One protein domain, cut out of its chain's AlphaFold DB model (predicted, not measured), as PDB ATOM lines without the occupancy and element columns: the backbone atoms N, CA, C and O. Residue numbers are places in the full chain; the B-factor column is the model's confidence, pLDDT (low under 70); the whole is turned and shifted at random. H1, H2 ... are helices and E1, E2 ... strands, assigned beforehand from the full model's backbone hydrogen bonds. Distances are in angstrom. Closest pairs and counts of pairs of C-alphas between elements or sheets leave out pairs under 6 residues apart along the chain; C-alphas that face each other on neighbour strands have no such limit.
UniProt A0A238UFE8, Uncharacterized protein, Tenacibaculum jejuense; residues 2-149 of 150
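Overview. This is residues 2 to 149 of the 150 residues of an uncharacterized protein of Tenacibaculum jejuense (UniProt A0A238UFE8). Eight strands make a small flattened barrel, nearly closed: a curled six-stranded sheet in the order E1 E2 E8 E7 E6 E5, with the hairpin E3 and E4 filling the gap between its edge strands E1 and E5. The long helix H1 runs to this body and its residues 2 to 15 stick out, while H2 and the long link before it form an arm toward the opposite end of the longest axis. The printed part has 148 residues, with two named helices and eight named strands in the order H1 E1 E2 H2 E3 E4 E5 E6 E7 E8; the class is mixed, and both sheets are antiparallel. The whole is loose, with a radius of gyration of the C-alphas of 19.3 A and spans of 70 by 46 by 24 A.

Arrangement. Start at H1, residues 2 to 29, which only grazes the larger sheet with its residues 20 to 27. Next find the hairpin E1, residues 31 to 39, and E2, residues 42 to 48, with N 33 and O 46 at 2.9 A. After H2, residues 60 to 71, look for the hairpin E3, residues 73 to 78, and E4, residues 84 to 89, with N 75 and O 87 at 2.7 A. The closest C-alphas of E1 and E3 are those of Trp 32 and Ile 76, 4.9 A. E5, residues 98 to 107, comes closest to E4 at the C-alphas of Ser 103 and Ile 84, 5.0 A. From E5 a meander, each strand the antiparallel neighbour of the one before, goes on through E6, residues 110 to 118, E7, residues 128 to 139, and E8, residues 144 to 148. Look at N 102 and O 114, 2.8 A, N 113 and O 132, 2.9 A, and N 147 and O 135, 2.9 A. Between the antiparallel neighbours E2 and E8, N 45 and O 144 are within hydrogen-bond range at 2.8 A. The two sheets form a sandwich, face to face, their strands at 56 degrees. H2 is not on the larger sheet. In H2 every O i to N i+4 pair is within hydrogen-bond range, in H1 23 of 24.

Along the chain. Find C-alpha 2 at (49.618, -33.555, -46.293); from there H1 runs 42.0 A to C-alpha 29 at (18.501, -40.972, -19.007). E1 measures 20.8 A, E5 27.1 A, E6 25.1 A and E7 28.4 A, and E7 bends by 67 degrees at residue 136. E8 ends at C-alpha 148, (9.895, -31.321, -39.276).

Size, cuts and confidence. The two C-alphas farthest apart are those of Ile 2 and Ser 61, 71.8 A. The printed part has no cut, and the link E2 to H2 is long. Residues 2 to 21 and 91 to 93 have pLDDT under 70.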
ATOM      1  N   ILE A   2      50.646 -32.487 -46.279       54.81
ATOM      2  CA  ILE A   2      49.618 -33.555 -46.293       54.81
ATOM      3  C   ILE A   2      49.338 -34.166 -44.899       54.81
ATOM      4  O   ILE A   2      48.183 -34.408 -44.570       54.81
ATOM      5  N   ARG A   3      50.353 -34.322 -44.031       50.59
ATOM      6  CA  ARG A   3      50.188 -34.901 -42.676       50.59
ATOM      7  C   ARG A   3      49.350 -34.058 -41.700       50.59
ATOM      8  O   ARG A   3      48.796 -34.613 -40.759       50.59
ATOM      9  N   ILE A   4      49.245 -32.743 -41.912       59.06
ATOM     10  CA  ILE A   4      48.472 -31.847 -41.031       59.06
ATOM     11  C   ILE A   4      46.974 -31.945 -41.353       59.06
ATOM     12  O   ILE A   4      46.146 -31.940 -40.447       59.06
ATOM     13  N   ILE A   5      46.627 -32.122 -42.633       59.78
ATOM     14  CA  ILE A   5      45.235 -32.242 -43.092       59.78
ATOM     15  C   ILE A   5      44.609 -33.549 -42.581       59.78
ATOM     16  O   ILE A   5      43.473 -33.543 -42.114       59.78
ATOM     17  N   THR A   6      45.356 -34.659 -42.587       60.34
ATOM     18  CA  THR A   6      44.859 -35.950 -42.074       60.34
ATOM     19  C   THR A   6      44.581 -35.906 -40.570       60.34
ATOM     20  O   THR A   6      43.569 -36.437 -40.121       60.34
ATOM     21  N   LEU A   7      45.441 -35.229 -39.798       58.41
ATOM     22  CA  LEU A   7      45.255 -35.053 -38.355       58.41
ATOM     23  C   LEU A   7      44.009 -34.202 -38.048       58.41
ATOM     24  O   LEU A   7      43.255 -34.519 -37.133       58.41
ATOM     25  N   PHE A   8      43.760 -33.163 -38.851       58.00
ATOM     26  CA  PHE A   8      42.596 -32.287 -38.695       58.00
ATOM     27  C   PHE A   8      41.272 -33.010 -39.000       58.00
ATOM     28  O   PHE A   8      40.307 -32.865 -38.254       58.00
ATOM     29  N   ILE A   9      41.235 -33.845 -40.046       61.19
ATOM     30  CA  ILE A   9      40.041 -34.634 -40.401       61.19
ATOM     31  C   ILE A   9      39.719 -35.658 -39.304       61.19
ATOM     32  O   ILE A   9      38.566 -35.771 -38.887       61.19
ATOM     33  N   LEU A  10      40.735 -36.350 -38.779       59.84
ATOM     34  CA  LEU A  10      40.562 -37.299 -37.674       59.84
ATOM     35  C   LEU A  10      40.004 -36.612 -36.419       59.84
ATOM     36  O   LEU A  10      39.041 -37.105 -35.839       59.84
ATOM     37  N   LEU A  11      40.529 -35.439 -36.045       60.16
ATOM     38  CA  LEU A  11      40.019 -34.660 -34.910       60.16
ATOM     39  C   LEU A  11      38.536 -34.288 -35.074       60.16
ATOM     40  O   LEU A  11      37.765 -34.439 -34.129       60.16
ATOM     41  N   THR A  12      38.104 -33.865 -36.268       59.44
ATOM     42  CA  THR A  12      36.689 -33.509 -36.495       59.44
ATOM     43  C   THR A  12      35.727 -34.695 -36.375       59.44
ATOM     44  O   THR A  12      34.601 -34.512 -35.913       59.44
ATOM     45  N   ALA A  13      36.167 -35.910 -36.722       60.09
ATOM     46  CA  ALA A  13      35.363 -37.118 -36.544       60.09
ATOM     47  C   ALA A  13      35.170 -37.452 -35.053       60.09
ATOM     48  O   ALA A  13      34.042 -37.695 -34.623       60.09
ATOM     49  N   PHE A  14      36.233 -37.349 -34.244       59.28
ATOM     50  CA  PHE A  14      36.170 -37.593 -32.796       59.28
ATOM     51  C   PHE A  14      35.248 -36.611 -32.052       59.28
ATOM     52  O   PHE A  14      34.506 -37.018 -31.157       59.28
ATOM     53  N   PHE A  15      35.247 -35.325 -32.425       58.09
ATOM     54  CA  PHE A  15      34.338 -34.344 -31.815       58.09
ATOM     55  C   PHE A  15      32.865 -34.606 -32.164       58.09
ATOM     56  O   PHE A  15      31.993 -34.425 -31.312       58.09
ATOM     57  N   CYS A  16      32.580 -35.068 -33.386       56.28
ATOM     58  CA  CYS A  16      31.219 -35.400 -33.809       56.28
ATOM     59  C   CYS A  16      30.666 -36.609 -33.036       56.28
ATOM     60  O   CYS A  16      29.536 -36.566 -32.548       56.28
ATOM     61  N   GLU A  17      31.478 -37.656 -32.857       60.03
ATOM     62  CA  GLU A  17      31.083 -38.852 -32.100       60.03
ATOM     63  C   GLU A  17      30.843 -38.551 -30.612       60.03
ATOM     64  O   GLU A  17      29.871 -39.036 -30.027       60.03
ATOM     65  N   SER A  18      31.676 -37.701 -29.997       59.25
ATOM     66  CA  SER A  18      31.504 -37.272 -28.601       59.25
ATOM     67  C   SER A  18      30.179 -36.538 -28.378       59.25
ATOM     68  O   SER A  18      29.470 -36.828 -27.412       59.25
ATOM     69  N   GLN A  19      29.814 -35.624 -29.280       63.19
ATOM     70  CA  GLN A  19      28.575 -34.856 -29.160       63.19
ATOM     71  C   GLN A  19      27.329 -35.741 -29.328       63.19
ATOM     72  O   GLN A  19      26.332 -35.546 -28.624       63.19
ATOM     73  N   GLU A  20      27.374 -36.729 -30.226       64.19
ATOM     74  CA  GLU A  20      26.287 -37.699 -30.408       64.19
ATOM     75  C   GLU A  20      26.119 -38.623 -29.195       64.19
ATOM     76  O   GLU A  20      24.988 -38.884 -28.771       64.19
ATOM     77  N   LEU A  21      27.223 -39.074 -28.592       65.81
ATOM     78  CA  LEU A  21      27.214 -39.904 -27.383       65.81
ATOM     79  C   LEU A  21      26.604 -39.172 -26.180       65.81
ATOM     80  O   LEU A  21      25.744 -39.735 -25.492       65.81
ATOM     81  N   ASP A  22      26.989 -37.916 -25.953       73.12
ATOM     82  CA  ASP A  22      26.449 -37.095 -24.863       73.12
ATOM     83  C   ASP A  22      24.964 -36.786 -25.066       73.12
ATOM     84  O   ASP A  22      24.149 -36.904 -24.144       73.12
ATOM     85  N   SER A  23      24.587 -36.484 -26.306       74.38
ATOM     86  CA  SER A  23      23.198 -36.289 -26.713       74.38
ATOM     87  C   SER A  23      22.367 -37.550 -26.438       74.38
ATOM     88  O   SER A  23      21.380 -37.522 -25.697       74.38
ATOM     89  N   LEU A  24      22.796 -38.713 -26.930       80.94
ATOM     90  CA  LEU A  24      22.089 -39.976 -26.716       80.94
ATOM     91  C   LEU A  24      21.947 -40.325 -25.225       80.94
ATOM     92  O   LEU A  24      20.902 -40.830 -24.796       80.94
ATOM     93  N   LYS A  25      22.969 -40.033 -24.416       83.00
ATOM     94  CA  LYS A  25      22.923 -40.228 -22.964       83.00
ATOM     95  C   LYS A  25      21.830 -39.369 -22.324       83.00
ATOM     96  O   LYS A  25      20.939 -39.915 -21.674       83.00
ATOM     97  N   VAL A  26      21.799 -38.063 -22.604       82.44
ATOM     98  CA  VAL A  26      20.757 -37.154 -22.085       82.44
ATOM     99  C   VAL A  26      19.351 -37.588 -22.516       82.44
ATOM    100  O   VAL A  26      18.416 -37.534 -21.713       82.44
ATOM    101  N   LEU A  27      19.189 -38.043 -23.765       86.12
ATOM    102  CA  LEU A  27      17.901 -38.505 -24.291       86.12
ATOM    103  C   LEU A  27      17.371 -39.727 -23.529       86.12
ATOM    104  O   LEU A  27      16.175 -39.811 -23.235       86.12
ATOM    105  N   THR A  28      18.261 -40.679 -23.237       88.88
ATOM    106  CA  THR A  28      17.911 -41.996 -22.682       88.88
ATOM    107  C   THR A  28      17.843 -42.033 -21.151       88.88
ATOM    108  O   THR A  28      17.143 -42.889 -20.592       88.88
ATOM    109  N   ASP A  29      18.491 -41.082 -20.472       87.62
ATOM    110  CA  ASP A  29      18.501 -40.972 -19.007       87.62
ATOM    111  C   ASP A  29      17.207 -40.371 -18.436       87.62
ATOM    112  O   ASP A  29      16.887 -40.563 -17.259       87.62
ATOM    113  N   LYS A  30      16.417 -39.677 -19.263       88.06
ATOM    114  CA  LYS A  30      15.222 -38.948 -18.824       88.06
ATOM    115  C   LYS A  30      13.923 -39.605 -19.268       88.06
ATOM    116  O   LYS A  30      13.833 -40.282 -20.293       88.06
ATOM    117  N   TYR A  31      12.882 -39.356 -18.480       91.19
ATOM    118  CA  TYR A  31      11.513 -39.473 -18.959       91.19
ATOM    119  C   TYR A  31      11.107 -38.140 -19.565       91.19
ATOM    120  O   TYR A  31      11.487 -37.079 -19.076       91.19
ATOM    121  N   TRP A  32      10.301 -38.211 -20.610       92.69
ATOM    122  CA  TRP A  32       9.828 -37.061 -21.352       92.69
ATOM    123  C   TRP A  32       8.301 -37.051 -21.386       92.69
ATOM    124  O   TRP A  32       7.643 -38.090 -21.264       92.69
ATOM    125  N   LYS A  33       7.737 -35.864 -21.559       92.25
ATOM    126  CA  LYS A  33       6.350 -35.625 -21.968       92.25
ATOM    127  C   LYS A  33       6.369 -34.670 -23.152       92.25
ATOM    128  O   LYS A  33       7.281 -33.848 -23.233       92.25
ATOM    129  N   ILE A  34       5.379 -34.736 -24.028       90.06
ATOM    130  CA  ILE A  34       5.231 -33.735 -25.079       90.06
ATOM    131  C   ILE A  34       4.341 -32.614 -24.552       90.06
ATOM    132  O   ILE A  34       3.317 -32.873 -23.920       90.06
ATOM    133  N   SER A  35       4.765 -31.364 -24.750       87.12
ATOM    134  CA  SER A  35       3.903 -30.212 -24.468       87.12
ATOM    135  C   SER A  35       2.827 -30.091 -25.541       87.12
ATOM    136  O   SER A  35       1.644 -30.077 -25.218       87.12
ATOM    137  N   HIS A  36       3.242 -30.104 -26.812       81.56
ATOM    138  CA  HIS A  36       2.363 -30.045 -27.976       81.56
ATOM    139  C   HIS A  36       2.890 -30.938 -29.098       81.56
ATOM    140  O   HIS A  36       4.082 -30.943 -29.421       81.56
ATOM    141  N   TRP A  37       1.986 -31.721 -29.679       84.00
ATOM    142  CA  TRP A  37       2.275 -32.560 -30.833       84.00
ATOM    143  C   TRP A  37       2.024 -31.773 -32.118       84.00
ATOM    144  O   TRP A  37       0.877 -31.424 -32.384       84.00
ATOM    145  N   PHE A  38       3.061 -31.597 -32.940       84.56
ATOM    146  CA  PHE A  38       2.973 -31.003 -34.283       84.56
ATOM    147  C   PHE A  38       2.437 -29.565 -34.313       84.56
ATOM    148  O   PHE A  38       1.837 -29.144 -35.298       84.56
ATOM    149  N   GLU A  39       2.667 -28.797 -33.250       82.06
ATOM    150  CA  GLU A  39       2.372 -27.366 -33.255       82.06
ATOM    151  C   GLU A  39       3.409 -26.655 -34.130       82.06
ATOM    152  O   GLU A  39       4.607 -26.704 -33.837       82.06
ATOM    153  N   ASN A  40       2.961 -26.045 -35.232       84.12
ATOM    154  CA  ASN A  40       3.827 -25.439 -36.252       84.12
ATOM    155  C   ASN A  40       4.918 -26.404 -36.748       84.12
ATOM    156  O   ASN A  40       6.102 -26.067 -36.754       84.12
ATOM    157  N   ASP A  41       4.528 -27.646 -37.065       89.50
ATOM    158  CA  ASP A  41       5.431 -28.727 -37.492       89.50
ATOM    159  C   ASP A  41       6.536 -29.086 -36.479       89.50
ATOM    160  O   ASP A  41       7.510 -29.774 -36.803       89.50
ATOM    161  N   SER A  42       6.379 -28.666 -35.222       90.19
ATOM    162  CA  SER A  42       7.337 -28.926 -34.155       90.19
ATOM    163  C   SER A  42       6.808 -29.904 -33.109       90.19
ATOM    164  O   SER A  42       5.605 -30.032 -32.872       90.19
ATOM    165  N   ILE A  43       7.732 -30.619 -32.473       91.69
ATOM    166  CA  ILE A  43       7.468 -31.409 -31.272       91.69
ATOM    167  C   ILE A  43       8.406 -30.900 -30.185       91.69
ATOM    168  O   ILE A  43       9.612 -30.747 -30.394       91.69
ATOM    169  N   CYS A  44       7.843 -30.635 -29.013       92.12
ATOM    170  CA  CYS A  44       8.594 -30.174 -27.858       92.12
ATOM    171  C   CYS A  44       8.469 -31.187 -26.721       92.12
ATOM    172  O   CYS A  44       7.391 -31.392 -26.159       92.12
ATOM    173  N   PHE A  45       9.593 -31.812 -26.386       92.00
ATOM    174  CA  PHE A  45       9.726 -32.718 -25.259       92.00
ATOM    175  C   PHE A  45      10.221 -31.950 -24.041       92.00
ATOM    176  O   PHE A  45      11.231 -31.248 -24.091       92.00
ATOM    177  N   LEU A  46       9.527 -32.136 -22.926       92.94
ATOM    178  CA  LEU A  46       9.906 -31.612 -21.621       92.94
ATOM    179  C   LEU A  46      10.256 -32.779 -20.696       92.94
ATOM    180  O   LEU A  46       9.589 -33.820 -20.764       92.94
ATOM    181  N   PRO A  47      11.265 -32.638 -19.822       91.12
ATOM    182  CA  PRO A  47      11.602 -33.662 -18.859       91.12
ATOM    183  C   PRO A  47      10.418 -33.894 -17.922       91.12
ATOM    184  O   PRO A  47       9.641 -32.997 -17.582       91.12
ATOM    185  N   LYS A  48      10.283 -35.143 -17.507       89.19
ATOM    186  CA  LYS A  48       9.300 -35.609 -16.545       89.19
ATOM    187  C   LYS A  48      10.035 -36.407 -15.480       89.19
ATOM    188  O   LYS A  48      10.965 -37.150 -15.783       89.19
ATOM    189  N   GLU A  49       9.606 -36.252 -14.235       84.62
ATOM    190  CA  GLU A  49      10.136 -37.047 -13.131       84.62
ATOM    191  C   GLU A  49       9.972 -38.541 -13.427       84.62
ATOM    192  O   GLU A  49       8.941 -38.991 -13.954       84.62
ATOM    193  N   LYS A  50      11.002 -39.319 -13.076       84.25
ATOM    194  CA  LYS A  50      10.927 -40.778 -13.115       84.25
ATOM    195  C   LYS A  50       9.750 -41.223 -12.238       84.25
ATOM    196  O   LYS A  50       9.558 -40.662 -11.160       84.25
ATOM    197  N   PRO A  51       8.957 -42.218 -12.674       82.31
ATOM    198  CA  PRO A  51       7.923 -42.778 -11.823       82.31
ATOM    199  C   PRO A  51       8.542 -43.248 -10.510       82.31
ATOM    200  O   PRO A  51       9.445 -44.082 -10.521       82.31
ATOM    201  N   ASP A  52       8.052 -42.697  -9.407       80.75
ATOM    202  CA  ASP A  52       8.435 -43.141  -8.077       80.75
ATOM    203  C   ASP A  52       7.843 -44.535  -7.843       80.75
ATOM    204  O   ASP A  52       6.618 -44.710  -7.814       80.75
ATOM    205  N   THR A  53       8.726 -45.525  -7.804       81.38
ATOM    206  CA  THR A  53       8.399 -46.935  -7.573       81.38
ATOM    207  C   THR A  53       8.913 -47.419  -6.229       81.38
ATOM    208  O   THR A  53       8.804 -48.611  -5.956       81.38
ATOM    209  N   ASP A  54       9.486 -46.526  -5.421       85.44
ATOM    210  CA  ASP A  54       9.921 -46.868  -4.081       85.44
ATOM    211  C   ASP A  54       8.735 -46.738  -3.121       85.44
ATOM    212  O   ASP A  54       8.162 -45.658  -2.890       85.44
ATOM    213  N   PHE A  55       8.316 -47.898  -2.637       86.81
ATOM    214  CA  PHE A  55       7.175 -48.062  -1.754       86.81
ATOM    215  C   PHE A  55       7.584 -48.591  -0.379       86.81
ATOM    216  O   PHE A  55       6.702 -48.833   0.445       86.81
ATOM    217  N   GLU A  56       8.882 -48.775  -0.129       90.31
ATOM    218  CA  GLU A  56       9.370 -49.337   1.123       90.31
ATOM    219  C   GLU A  56       9.013 -48.420   2.304       90.31
ATOM    220  O   GLU A  56       9.096 -47.193   2.222       90.31
ATOM    221  N   GLY A  57       8.511 -49.011   3.392       88.75
ATOM    222  CA  GLY A  57       8.117 -48.277   4.601       88.75
ATOM    223  C   GLY A  57       6.911 -47.333   4.457       88.75
ATOM    224  O   GLY A  57       6.612 -46.577   5.382       88.75
ATOM    225  N   LEU A  58       6.195 -47.337   3.325       89.75
ATOM    226  CA  LEU A  58       5.015 -46.490   3.130       89.75
ATOM    227  C   LEU A  58       3.719 -47.189   3.549       89.75
ATOM    228  O   LEU A  58       3.501 -48.361   3.265       89.75
ATOM    229  N   SER A  59       2.796 -46.420   4.132       92.69
ATOM    230  CA  SER A  59       1.419 -46.869   4.358       92.69
ATOM    231  C   SER A  59       0.666 -47.075   3.037       92.69
ATOM    232  O   SER A  59       0.926 -46.388   2.042       92.69
ATOM    233  N   GLU A  60      -0.348 -47.946   3.034       91.12
ATOM    234  CA  GLU A  60      -1.165 -48.242   1.845       91.12
ATOM    235  C   GLU A  60      -1.752 -46.986   1.184       91.12
ATOM    236  O   GLU A  60      -1.704 -46.829  -0.039       91.12
ATOM    237  N   SER A  61      -2.238 -46.035   1.988       91.31
ATOM    238  CA  SER A  61      -2.780 -44.760   1.506       91.31
ATOM    239  C   SER A  61      -1.743 -43.926   0.741       91.31
ATOM    240  O   SER A  61      -2.053 -43.343  -0.306       91.31
ATOM    241  N   LYS A  62      -0.486 -43.902   1.205       89.38
ATOM    242  CA  LYS A  62       0.625 -43.222   0.520       89.38
ATOM    243  C   LYS A  62       1.014 -43.955  -0.762       89.38
ATOM    244  O   LYS A  62       1.224 -43.298  -1.785       89.38
ATOM    245  N   ILE A  63       1.038 -45.290  -0.744       88.25
ATOM    246  CA  ILE A  63       1.294 -46.116  -1.935       88.25
ATOM    247  C   ILE A  63       0.240 -45.837  -3.014       88.25
ATOM    248  O   ILE A  63       0.587 -45.567  -4.167       88.25
ATOM    249  N   LEU A  64      -1.046 -45.830  -2.649       87.00
ATOM    250  CA  LEU A  64      -2.157 -45.511  -3.552       87.00
ATOM    251  C   LEU A  64      -2.028 -44.102  -4.140       87.00
ATOM    252  O   LEU A  64      -2.170 -43.924  -5.352       87.00
ATOM    253  N   LYS A  65      -1.694 -43.103  -3.313       86.19
ATOM    254  CA  LYS A  65      -1.482 -41.721  -3.769       86.19
ATOM    255  C   LYS A  65      -0.325 -41.623  -4.771       86.19
ATOM    256  O   LYS A  65      -0.496 -41.010  -5.830       86.19
ATOM    257  N   LYS A  66       0.820 -42.270  -4.498       85.31
ATOM    258  CA  LYS A  66       1.965 -42.340  -5.429       85.31
ATOM    259  C   LYS A  66       1.584 -43.039  -6.742       85.31
ATOM    260  O   LYS A  66       1.842 -42.505  -7.824       85.31
ATOM    261  N   LYS A  67       0.905 -44.190  -6.674       82.19
ATOM    262  CA  LYS A  67       0.414 -44.923  -7.856       82.19
ATOM    263  C   LYS A  67      -0.533 -44.068  -8.703       82.19
ATOM    264  O   LYS A  67      -0.361 -44.010  -9.919       82.19
ATOM    265  N   LYS A  68      -1.468 -43.343  -8.077       80.94
ATOM    266  CA  LYS A  68      -2.408 -42.440  -8.762       80.94
ATOM    267  C   LYS A  68      -1.695 -41.279  -9.465       80.94
ATOM    268  O   LYS A  68      -1.995 -41.016 -10.625       80.94
ATOM    269  N   LYS A  69      -0.692 -40.649  -8.834       79.50
ATOM    270  CA  LYS A  69       0.158 -39.626  -9.490       79.50
ATOM    271  C   LYS A  69       0.861 -40.199 -10.731       79.50
ATOM    272  O   LYS A  69       0.980 -39.530 -11.754       79.50
ATOM    273  N   ASN A  70       1.288 -41.460 -10.666       77.56
ATOM    274  CA  ASN A  70       1.967 -42.144 -11.764       77.56
ATOM    275  C   ASN A  70       1.046 -42.636 -12.891       77.56
ATOM    276  O   ASN A  70       1.559 -42.947 -13.973       77.56
ATOM    277  N   LEU A  71      -0.260 -42.721 -12.647       75.12
ATOM    278  CA  LEU A  71      -1.240 -43.273 -13.578       75.12
ATOM    279  C   LEU A  71      -1.581 -42.326 -14.724       75.12
ATOM    280  O   LEU A  71      -1.907 -42.832 -15.787       75.12
ATOM    281  N   PHE A  72      -1.493 -41.006 -14.554       72.19
ATOM    282  CA  PHE A  72      -2.031 -40.058 -15.535       72.19
ATOM    283  C   PHE A  72      -0.970 -39.343 -16.384       72.19
ATOM    284  O   PHE A  72       0.171 -39.093 -15.969       72.19
ATOM    285  N   GLY A  73      -1.399 -38.986 -17.595       80.50
ATOM    286  CA  GLY A  73      -0.646 -38.207 -18.566       80.50
ATOM    287  C   GLY A  73       0.317 -39.024 -19.421       80.50
ATOM    288  O   GLY A  73       0.476 -40.239 -19.275       80.50
ATOM    289  N   GLU A  74       0.992 -38.315 -20.316       86.69
ATOM    290  CA  GLU A  74       1.936 -38.895 -21.263       86.69
ATOM    291  C   GLU A  74       3.322 -39.102 -20.632       86.69
ATOM    292  O   GLU A  74       3.787 -38.299 -19.810       86.69
ATOM    293  N   LYS A  75       3.965 -40.216 -20.976       90.44
ATOM    294  CA  LYS A  75       5.312 -40.610 -20.568       90.44
ATOM    295  C   LYS A  75       6.016 -41.260 -21.752       90.44
ATOM    296  O   LYS A  75       5.513 -42.223 -22.330       90.44
ATOM    297  N   ILE A  76       7.202 -40.761 -22.058       92.81
ATOM    298  CA  ILE A  76       8.034 -41.205 -23.172       92.81
ATOM    299  C   ILE A  76       9.431 -41.477 -22.629       92.81
ATOM    300  O   ILE A  76       9.988 -40.651 -21.909       92.81
ATOM    301  N   ARG A  77      10.007 -42.634 -22.948       93.38
ATOM    302  CA  ARG A  77      11.406 -42.935 -22.637       93.38
ATOM    303  C   ARG A  77      12.087 -43.540 -23.851       93.38
ATOM    304  O   ARG A  77      11.683 -44.602 -24.321       93.38
ATOM    305  N   PHE A  78      13.138 -42.879 -24.306       93.19
ATOM    306  CA  PHE A  78      14.009 -43.360 -25.365       93.19
ATOM    307  C   PHE A  78      14.979 -44.392 -24.786       93.19
ATOM    308  O   PHE A  78      15.498 -44.223 -23.681       93.19
ATOM    309  N   ARG A  79      15.202 -45.494 -25.499       93.38
ATOM    310  CA  ARG A  79      16.141 -46.548 -25.103       93.38
ATOM    311  C   ARG A  79      17.298 -46.604 -26.089       93.38
ATOM    312  O   ARG A  79      17.082 -46.484 -27.286       93.38
ATOM    313  N   LYS A  80      18.504 -46.897 -25.594       90.69
ATOM    314  CA  LYS A  80      19.737 -46.971 -26.404       90.69
ATOM    315  C   LYS A  80      19.639 -47.894 -27.629       90.69
ATOM    316  O   LYS A  80      20.340 -47.673 -28.603       90.69
ATOM    317  N   ASN A  81      18.752 -48.889 -27.603       91.38
ATOM    318  CA  ASN A  81      18.486 -49.787 -28.730       91.38
ATOM    319  C   ASN A  81      17.567 -49.190 -29.822       91.38
ATOM    320  O   ASN A  81      17.072 -49.933 -30.663       91.38
ATOM    321  N   GLY A  82      17.257 -47.890 -29.770       91.94
ATOM    322  CA  GLY A  82      16.390 -47.213 -30.738       91.94
ATOM    323  C   GLY A  82      14.889 -47.393 -30.492       91.94
ATOM    324  O   GLY A  82      14.080 -46.893 -31.266       91.94
ATOM    325  N   THR A  83      14.466 -48.077 -29.425       95.94
ATOM    326  CA  THR A  83      13.032 -48.221 -29.098       95.94
ATOM    327  C   THR A  83      12.531 -47.102 -28.183       95.94
ATOM    328  O   THR A  83      13.289 -46.523 -27.400       95.94
ATOM    329  N   ILE A  84      11.232 -46.803 -28.255       94.75
ATOM    330  CA  ILE A  84      10.557 -45.829 -27.396       94.75
ATOM    331  C   ILE A  84       9.537 -46.549 -26.515       94.75
ATOM    332  O   ILE A  84       8.595 -47.180 -26.990       94.75
ATOM    333  N   LEU A  85       9.684 -46.404 -25.200       92.75
ATOM    334  CA  LEU A  85       8.627 -46.747 -24.258       92.75
ATOM    335  C   LEU A  85       7.639 -45.581 -24.192       92.75
ATOM    336  O   LEU A  85       7.908 -44.572 -23.540       92.75
ATOM    337  N   TYR A  86       6.495 -45.740 -24.852       90.69
ATOM    338  CA  TYR A  86       5.417 -44.758 -24.859       90.69
ATOM    339  C   TYR A  86       4.232 -45.226 -24.011       90.69
ATOM    340  O   TYR A  86       3.705 -46.326 -24.210       90.69
ATOM    341  N   ARG A  87       3.776 -44.372 -23.092       88.00
ATOM    342  CA  ARG A  87       2.544 -44.566 -22.325       88.00
ATOM    343  C   ARG A  87       1.781 -43.257 -22.270       88.00
ATOM    344  O   ARG A  87       2.338 -42.245 -21.864       88.00
ATOM    345  N   ASN A  88       0.503 -43.287 -22.615       86.12
ATOM    346  CA  ASN A  88      -0.359 -42.129 -22.478       86.12
ATOM    347  C   ASN A  88      -1.701 -42.551 -21.899       86.12
ATOM    348  O   ASN A  88      -2.434 -43.323 -22.514       86.12
ATOM    349  N   ASN A  89      -1.973 -42.064 -20.694       82.50
ATOM    350  CA  ASN A  89      -3.209 -42.311 -19.974       82.50
ATOM    351  C   ASN A  89      -3.962 -40.978 -19.862       82.50
ATOM    352  O   ASN A  89      -3.739 -40.211 -18.920       82.50
ATOM    353  N   MET A  90      -4.806 -40.700 -20.856       72.94
ATOM    354  CA  MET A  90      -5.689 -39.530 -20.914       72.94
ATOM    355  C   MET A  90      -6.995 -39.803 -20.160       72.94
ATOM    356  O   MET A  90      -7.538 -40.908 -20.235       72.94
ATOM    357  N   PHE A  91      -7.509 -38.799 -19.447       62.78
ATOM    358  CA  PHE A  91      -8.826 -38.843 -18.813       62.78
ATOM    359  C   PHE A  91      -9.820 -38.168 -19.770       62.78
ATOM    360  O   PHE A  91      -9.773 -36.956 -19.919       62.78
ATOM    361  N   CYS A  92     -10.676 -38.960 -20.426       68.75
ATOM    362  CA  CYS A  92     -11.629 -38.550 -21.474       68.75
ATOM    363  C   CYS A  92     -10.997 -38.145 -22.833       68.75
ATOM    364  O   CYS A  92     -10.550 -37.019 -22.998       68.75
ATOM    365  N   PRO A  93     -10.981 -39.043 -23.837       68.06
ATOM    366  CA  PRO A  93     -10.311 -38.803 -25.120       68.06
ATOM    367  C   PRO A  93     -11.193 -38.208 -26.238       68.06
ATOM    368  O   PRO A  93     -10.831 -38.297 -27.413       68.06
ATOM    369  N   VAL A  94     -12.390 -37.704 -25.925       78.88
ATOM    370  CA  VAL A  94     -13.355 -37.265 -26.952       78.88
ATOM    371  C   VAL A  94     -12.769 -36.113 -27.774       78.88
ATOM    372  O   VAL A  94     -12.314 -35.122 -27.217       78.88
ATOM    373  N   GLY A  95     -12.762 -36.261 -29.102       79.12
ATOM    374  CA  GLY A  95     -12.184 -35.279 -30.030       79.12
ATOM    375  C   GLY A  95     -10.655 -35.339 -30.172       79.12
ATOM    376  O   GLY A  95     -10.104 -34.691 -31.061       79.12
ATOM    377  N   GLU A  96      -9.952 -36.151 -29.377       80.50
ATOM    378  CA  GLU A  96      -8.490 -36.227 -29.419       80.50
ATOM    379  C   GLU A  96      -7.960 -37.354 -30.320       80.50
ATOM    380  O   GLU A  96      -8.422 -38.498 -30.314       80.50
ATOM    381  N   SER A  97      -6.899 -37.060 -31.075       83.19
ATOM    382  CA  SER A  97      -6.164 -38.101 -31.801       83.19
ATOM    383  C   SER A  97      -5.205 -38.832 -30.867       83.19
ATOM    384  O   SER A  97      -4.317 -38.210 -30.277       83.19
ATOM    385  N   LYS A  98      -5.312 -40.160 -30.806       85.38
ATOM    386  CA  LYS A  98      -4.333 -41.011 -30.132       85.38
ATOM    387  C   LYS A  98      -3.040 -41.005 -30.933       85.38
ATOM    388  O   LYS A  98      -3.063 -41.258 -32.135       85.38
ATOM    389  N   LYS A  99      -1.920 -40.738 -30.268       87.62
ATOM    390  CA  LYS A  99      -0.578 -40.813 -30.852       87.62
ATOM    391  C   LYS A  99       0.251 -41.821 -30.070       87.62
ATOM    392  O   LYS A  99       0.043 -41.975 -28.869       87.62
ATOM    393  N   ARG A 100       1.157 -42.535 -30.735       89.50
ATOM    394  CA  ARG A 100       2.081 -43.475 -30.090       89.50
ATOM    395  C   ARG A 100       3.401 -43.510 -30.834       89.50
ATOM    396  O   ARG A 100       3.417 -43.861 -32.003       89.50
ATOM    397  N   ALA A 101       4.494 -43.196 -30.151       91.88
ATOM    398  CA  ALA A 101       5.839 -43.354 -30.698       91.88
ATOM    399  C   ALA A 101       6.395 -44.751 -30.371       91.88
ATOM    400  O   ALA A 101       6.196 -45.249 -29.261       91.88
ATOM    401  N   HIS A 102       7.086 -45.372 -31.329       94.62
ATOM    402  CA  HIS A 102       7.562 -46.760 -31.242       94.62
ATOM    403  C   HIS A 102       9.080 -46.872 -31.257       94.62
ATOM    404  O   HIS A 102       9.660 -47.618 -30.466       94.62
ATOM    405  N   SER A 103       9.734 -46.132 -32.144       95.81
ATOM    406  CA  SER A 103      11.185 -46.165 -32.296       95.81
ATOM    407  C   SER A 103      11.723 -44.817 -32.750       95.81
ATOM    408  O   SER A 103      10.978 -43.942 -33.203       95.81
ATOM    409  N   TYR A 104      13.030 -44.652 -32.588       95.12
ATOM    410  CA  TYR A 104      13.767 -43.506 -33.074       95.12
ATOM    411  C   TYR A 104      15.112 -43.916 -33.662       95.12
ATOM    412  O   TYR A 104      15.705 -44.924 -33.276       95.12
ATOM    413  N   LYS A 105      15.607 -43.073 -34.561       93.25
ATOM    414  CA  LYS A 105      16.996 -43.065 -35.010       93.25
ATOM    415  C   LYS A 105      17.533 -41.650 -34.859       93.25
ATOM    416  O   LYS A 105      16.870 -40.708 -35.289       93.25
ATOM    417  N   LEU A 106      18.701 -41.523 -34.242       90.69
ATOM    418  CA  LEU A 106      19.435 -40.269 -34.141       90.69
ATOM    419  C   LEU A 106      20.590 -40.309 -35.142       90.69
ATOM    420  O   LEU A 106      21.239 -41.345 -35.271       90.69
ATOM    421  N   ASP A 107      20.781 -39.221 -35.873       88.38
ATOM    422  CA  ASP A 107      21.863 -39.055 -36.844       88.38
ATOM    423  C   ASP A 107      22.239 -37.574 -36.855       88.38
ATOM    424  O   ASP A 107      21.458 -36.737 -37.322       88.38
ATOM    425  N   LYS A 108      23.385 -37.227 -36.264       86.56
ATOM    426  CA  LYS A 108      23.831 -35.845 -36.066       86.56
ATOM    427  C   LYS A 108      22.757 -34.994 -35.381       86.56
ATOM    428  O   LYS A 108      22.383 -35.225 -34.234       86.56
ATOM    429  N   ASN A 109      22.237 -33.994 -36.091       89.06
ATOM    430  CA  ASN A 109      21.194 -33.084 -35.627       89.06
ATOM    431  C   ASN A 109      19.791 -33.485 -36.106       89.06
ATOM    432  O   ASN A 109      18.873 -32.668 -36.036       89.06
ATOM    433  N   LEU A 110      19.616 -34.703 -36.613       92.31
ATOM    434  CA  LEU A 110      18.341 -35.228 -37.067       92.31
ATOM    435  C   LEU A 110      17.860 -36.335 -36.135       92.31
ATOM    436  O   LEU A 110      18.618 -37.198 -35.687       92.31
ATOM    437  N   ILE A 111      16.557 -36.342 -35.889       92.94
ATOM    438  CA  ILE A 111      15.866 -37.447 -35.241       92.94
ATOM    439  C   ILE A 111      14.748 -37.931 -36.152       92.94
ATOM    440  O   ILE A 111      13.882 -37.167 -36.574       92.94
ATOM    441  N   THR A 112      14.761 -39.218 -36.467       94.31
ATOM    442  CA  THR A 112      13.657 -39.876 -37.167       94.31
ATOM    443  C   THR A 112      12.828 -40.630 -36.148       94.31
ATOM    444  O   THR A 112      13.386 -41.418 -35.392       94.31
ATOM    445  N   ILE A 113      11.517 -40.397 -36.116       94.38
ATOM    446  CA  ILE A 113      10.588 -41.035 -35.177       94.38
ATOM    447  C   ILE A 113       9.554 -41.829 -35.968       94.38
ATOM    448  O   ILE A 113       8.925 -41.298 -36.884       94.38
ATOM    449  N   ASP A 114       9.374 -43.090 -35.587       95.38
ATOM    450  CA  ASP A 114       8.280 -43.955 -36.031       95.38
ATOM    451  C   ASP A 114       7.115 -43.806 -35.052       95.38
ATOM    452  O   ASP A 114       7.264 -44.083 -33.854       95.38
ATOM    453  N   PHE A 115       5.970 -43.337 -35.536       93.38
ATOM    454  CA  PHE A 115       4.787 -43.166 -34.709       93.38
ATOM    455  C   PHE A 115       3.501 -43.541 -35.443       93.38
ATOM    456  O   PHE A 115       3.392 -43.502 -36.665       93.38
ATOM    457  N   GLU A 116       2.499 -43.884 -34.648       93.88
ATOM    458  CA  GLU A 116       1.138 -44.156 -35.076       93.88
ATOM    459  C   GLU A 116       0.216 -43.037 -34.613       93.88
ATOM    460  O   GLU A 116       0.343 -42.535 -33.493       93.88
ATOM    461  N   THR A 117      -0.735 -42.672 -35.468       91.50
ATOM    462  CA  THR A 117      -1.816 -41.742 -35.151       91.50
ATOM    463  C   THR A 117      -3.163 -42.369 -35.486       91.50
ATOM    464  O   THR A 117      -3.331 -43.001 -36.529       91.50
ATOM    465  N   THR A 118      -4.148 -42.167 -34.616       91.25
ATOM    466  CA  THR A 118      -5.537 -42.586 -34.831       91.25
ATOM    467  C   THR A 118      -6.464 -41.461 -34.399       91.25
ATOM    468  O   THR A 118      -6.409 -41.022 -33.249       91.25
ATOM    469  N   LYS A 119      -7.313 -40.976 -35.308       89.62
ATOM    470  CA  LYS A 119      -8.306 -39.939 -34.994       89.62
ATOM    471  C   LYS A 119      -9.448 -40.511 -34.154       89.62
ATOM    472  O   LYS A 119      -9.752 -41.699 -34.242       89.62
ATOM    473  N   TRP A 120     -10.064 -39.676 -33.321       86.50
ATOM    474  CA  TRP A 120     -11.297 -40.046 -32.627       86.50
ATOM    475  C   TRP A 120     -12.471 -40.115 -33.623       86.50
ATOM    476  O   TRP A 120     -12.515 -39.273 -34.521       86.50
ATOM    477  N   PRO A 121     -13.423 -41.054 -33.475       89.44
ATOM    478  CA  PRO A 121     -13.431 -42.191 -32.547       89.44
ATOM    479  C   PRO A 121     -12.467 -43.307 -32.986       89.44
ATOM    480  O   PRO A 121     -12.443 -43.736 -34.138       89.44
ATOM    481  N   TRP A 122     -11.645 -43.804 -32.057       86.44
ATOM    482  CA  TRP A 122     -10.480 -44.636 -32.403       86.44
ATOM    483  C   TRP A 122     -10.805 -46.037 -32.933       86.44
ATOM    484  O   TRP A 122      -9.957 -46.638 -33.579       86.44
ATOM    485  N   ARG A 123     -11.983 -46.587 -32.609       85.88
ATOM    486  CA  ARG A 123     -12.393 -47.930 -33.063       85.88
ATOM    487  C   ARG A 123     -12.872 -47.936 -34.513       85.88
ATOM    488  O   ARG A 123     -12.828 -48.975 -35.156       85.88
ATOM    489  N   GLU A 124     -13.319 -46.786 -34.999       89.31
ATOM    490  CA  GLU A 124     -13.893 -46.623 -36.336       89.31
ATOM    491  C   GLU A 124     -12.854 -46.093 -37.330       89.31
ATOM    492  O   GLU A 124     -12.935 -46.345 -38.530       89.31
ATOM    493  N   ASN A 125     -11.847 -45.374 -36.832       90.31
ATOM    494  CA  ASN A 125     -10.812 -44.774 -37.659       90.31
ATOM    495  C   ASN A 125      -9.587 -45.678 -37.815       90.31
ATOM    496  O   ASN A 125      -9.138 -46.342 -36.879       90.31
ATOM    497  N   LYS A 126      -8.987 -45.638 -39.008       92.50
ATOM    498  CA  LYS A 126      -7.760 -46.379 -39.315       92.50
ATOM    499  C   LYS A 126      -6.564 -45.834 -38.532       92.50
ATOM    500  O   LYS A 126      -6.426 -44.628 -38.315       92.50
ATOM    501  N   VAL A 127      -5.667 -46.742 -38.158       93.31
ATOM    502  CA  VAL A 127      -4.340 -46.400 -37.638       93.31
ATOM    503  C   VAL A 127      -3.452 -46.008 -38.813       93.31
ATOM    504  O   VAL A 127      -3.307 -46.773 -39.763       93.31
ATOM    505  N   ILE A 128      -2.848 -44.825 -38.740       93.31
ATOM    506  CA  ILE A 128      -1.868 -44.347 -39.715       93.31
ATOM    507  C   ILE A 128      -0.498 -44.423 -39.049       93.31
ATOM    508  O   ILE A 128      -0.290 -43.788 -38.015       93.31
ATOM    509  N   ARG A 129       0.424 -45.200 -39.622       94.94
ATOM    510  CA  ARG A 129       1.810 -45.303 -39.154       94.94
ATOM    511  C   ARG A 129       2.728 -44.552 -40.100       94.94
ATOM    512  O   ARG A 129       2.692 -44.780 -41.303       94.94
ATOM    513  N   GLU A 130       3.556 -43.681 -39.549       93.62
ATOM    514  CA  GLU A 130       4.443 -42.819 -40.320       93.62
ATOM    515  C   GLU A 130       5.825 -42.769 -39.673       93.62
ATOM    516  O   GLU A 130       5.970 -42.816 -38.450       93.62
ATOM    517  N   LYS A 131       6.850 -42.609 -40.512       94.44
ATOM    518  CA  LYS A 131       8.184 -42.208 -40.074       94.44
ATOM    519  C   LYS A 131       8.400 -40.770 -40.503       94.44
ATOM    520  O   LYS A 131       8.274 -40.466 -41.687       94.44
ATOM    521  N   LYS A 132       8.713 -39.887 -39.556       92.81
ATOM    522  CA  LYS A 132       9.059 -38.491 -39.859       92.81
ATOM    523  C   LYS A 132      10.434 -38.161 -39.323       92.81
ATOM    524  O   LYS A 132      10.785 -38.575 -38.218       92.81
ATOM    525  N   THR A 133      11.174 -37.399 -40.113       94.44
ATOM    526  CA  THR A 133      12.487 -36.879 -39.752       94.44
ATOM    527  C   THR A 133      12.360 -35.419 -39.348       94.44
ATOM    528  O   THR A 133      11.720 -34.610 -40.021       94.44
ATOM    529  N   PHE A 134      12.972 -35.088 -38.220       94.38
ATOM    530  CA  PHE A 134      12.950 -33.768 -37.622       94.38
ATOM    531  C   PHE A 134      14.377 -33.294 -37.392       94.38
ATOM    532  O   PHE A 134      15.235 -34.075 -36.982       94.38
ATOM    533  N   LYS A 135      14.606 -32.003 -37.590       94.38
ATOM    534  CA  LYS A 135      15.822 -31.320 -37.176       94.38
ATOM    535  C   LYS A 135      15.717 -30.937 -35.708       94.38
ATOM    536  O   LYS A 135      14.722 -30.353 -35.277       94.38
ATOM    537  N   ILE A 136      16.753 -31.248 -34.945       91.81
ATOM    538  CA  ILE A 136      16.910 -30.829 -33.560       91.81
ATOM    539  C   ILE A 136      17.351 -29.368 -33.568       91.81
ATOM    540  O   ILE A 136      18.414 -29.035 -34.090       91.81
ATOM    541  N   VAL A 137      16.510 -28.491 -33.023       91.94
ATOM    542  CA  VAL A 137      16.767 -27.040 -32.981       91.94
ATOM    543  C   VAL A 137      17.121 -26.546 -31.586       91.94
ATOM    544  O   VAL A 137      17.732 -25.494 -31.445       91.94
ATOM    545  N   GLU A 138      16.750 -27.298 -30.552       89.62
ATOM    546  CA  GLU A 138      17.093 -26.985 -29.171       89.62
ATOM    547  C   GLU A 138      17.276 -28.291 -28.400       89.62
ATOM    548  O   GLU A 138      16.372 -29.129 -28.387       89.62
ATOM    549  N   TRP A 139      18.428 -28.451 -27.749       88.00
ATOM    550  CA  TRP A 139      18.707 -29.580 -26.870       88.00
ATOM    551  C   TRP A 139      19.409 -29.091 -25.612       88.00
ATOM    552  O   TRP A 139      20.566 -28.679 -25.644       88.00
ATOM    553  N   ASN A 140      18.720 -29.173 -24.480       84.62
ATOM    554  CA  ASN A 140      19.320 -28.943 -23.173       84.62
ATOM    555  C   ASN A 140      18.681 -29.850 -22.109       84.62
ATOM    556  O   ASN A 140      17.895 -30.754 -22.399       84.62
ATOM    557  N   ASN A 141      19.027 -29.618 -20.843       82.31
ATOM    558  CA  ASN A 141      18.523 -30.435 -19.747       82.31
ATOM    559  C   ASN A 141      17.015 -30.302 -19.489       82.31
ATOM    560  O   ASN A 141      16.432 -31.201 -18.874       82.31
ATOM    561  N   ASN A 142      16.404 -29.229 -19.975       87.81
ATOM    562  CA  ASN A 142      15.033 -28.840 -19.677       87.81
ATOM    563  C   ASN A 142      14.096 -29.027 -20.869       87.81
ATOM    564  O   ASN A 142      12.880 -28.964 -20.702       87.81
ATOM    565  N   LYS A 143      14.639 -29.220 -22.073       90.81
ATOM    566  CA  LYS A 143      13.851 -29.236 -23.295       90.81
ATOM    567  C   LYS A 143      14.608 -29.888 -24.441       90.81
ATOM    568  O   LYS A 143      15.805 -29.674 -24.623       90.81
ATOM    569  N   LEU A 144      13.859 -30.632 -25.243       91.38
ATOM    570  CA  LEU A 144      14.253 -31.051 -26.578       91.38
ATOM    571  C   LEU A 144      13.181 -30.552 -27.549       91.38
ATOM    572  O   LEU A 144      12.032 -30.989 -27.486       91.38
ATOM    573  N   LYS A 145      13.545 -29.627 -28.437       92.38
ATOM    574  CA  LYS A 145      12.660 -29.116 -29.489       92.38
ATOM    575  C   LYS A 145      13.141 -29.609 -30.843       92.38
ATOM    576  O   LYS A 145      14.305 -29.423 -31.204       92.38
ATOM    577  N   ILE A 146      12.220 -30.198 -31.596       93.44
ATOM    578  CA  ILE A 146      12.478 -30.737 -32.930       93.44
ATOM    579  C   ILE A 146      11.461 -30.167 -33.922       93.44
ATOM    580  O   ILE A 146      10.308 -29.947 -33.555       93.44
ATOM    581  N   ILE A 147      11.886 -29.893 -35.154       93.88
ATOM    582  CA  ILE A 147      11.059 -29.303 -36.221       93.88
ATOM    583  C   ILE A 147      11.123 -30.205 -37.447       93.88
ATOM    584  O   ILE A 147      12.201 -30.686 -37.795       93.88
ATOM    585  N   LYS A 148       9.982 -30.471 -38.084       91.19
ATOM    586  CA  LYS A 148       9.895 -31.321 -39.276       91.19
ATOM    587  C   LYS A 148      10.828 -30.787 -40.369       91.19
ATOM    588  O   LYS A 148      10.856 -29.586 -40.623       91.19
ATOM    589  N   CYS A 149      11.596 -31.674 -41.001       85.88
ATOM    590  CA  CYS A 149      12.339 -31.296 -42.203       85.88
ATOM    591  C   CYS A 149      11.332 -31.085 -43.344       85.88
ATOM    592  O   CYS A 149      10.400 -31.884 -43.473       85.88
TER     593      CYS A 149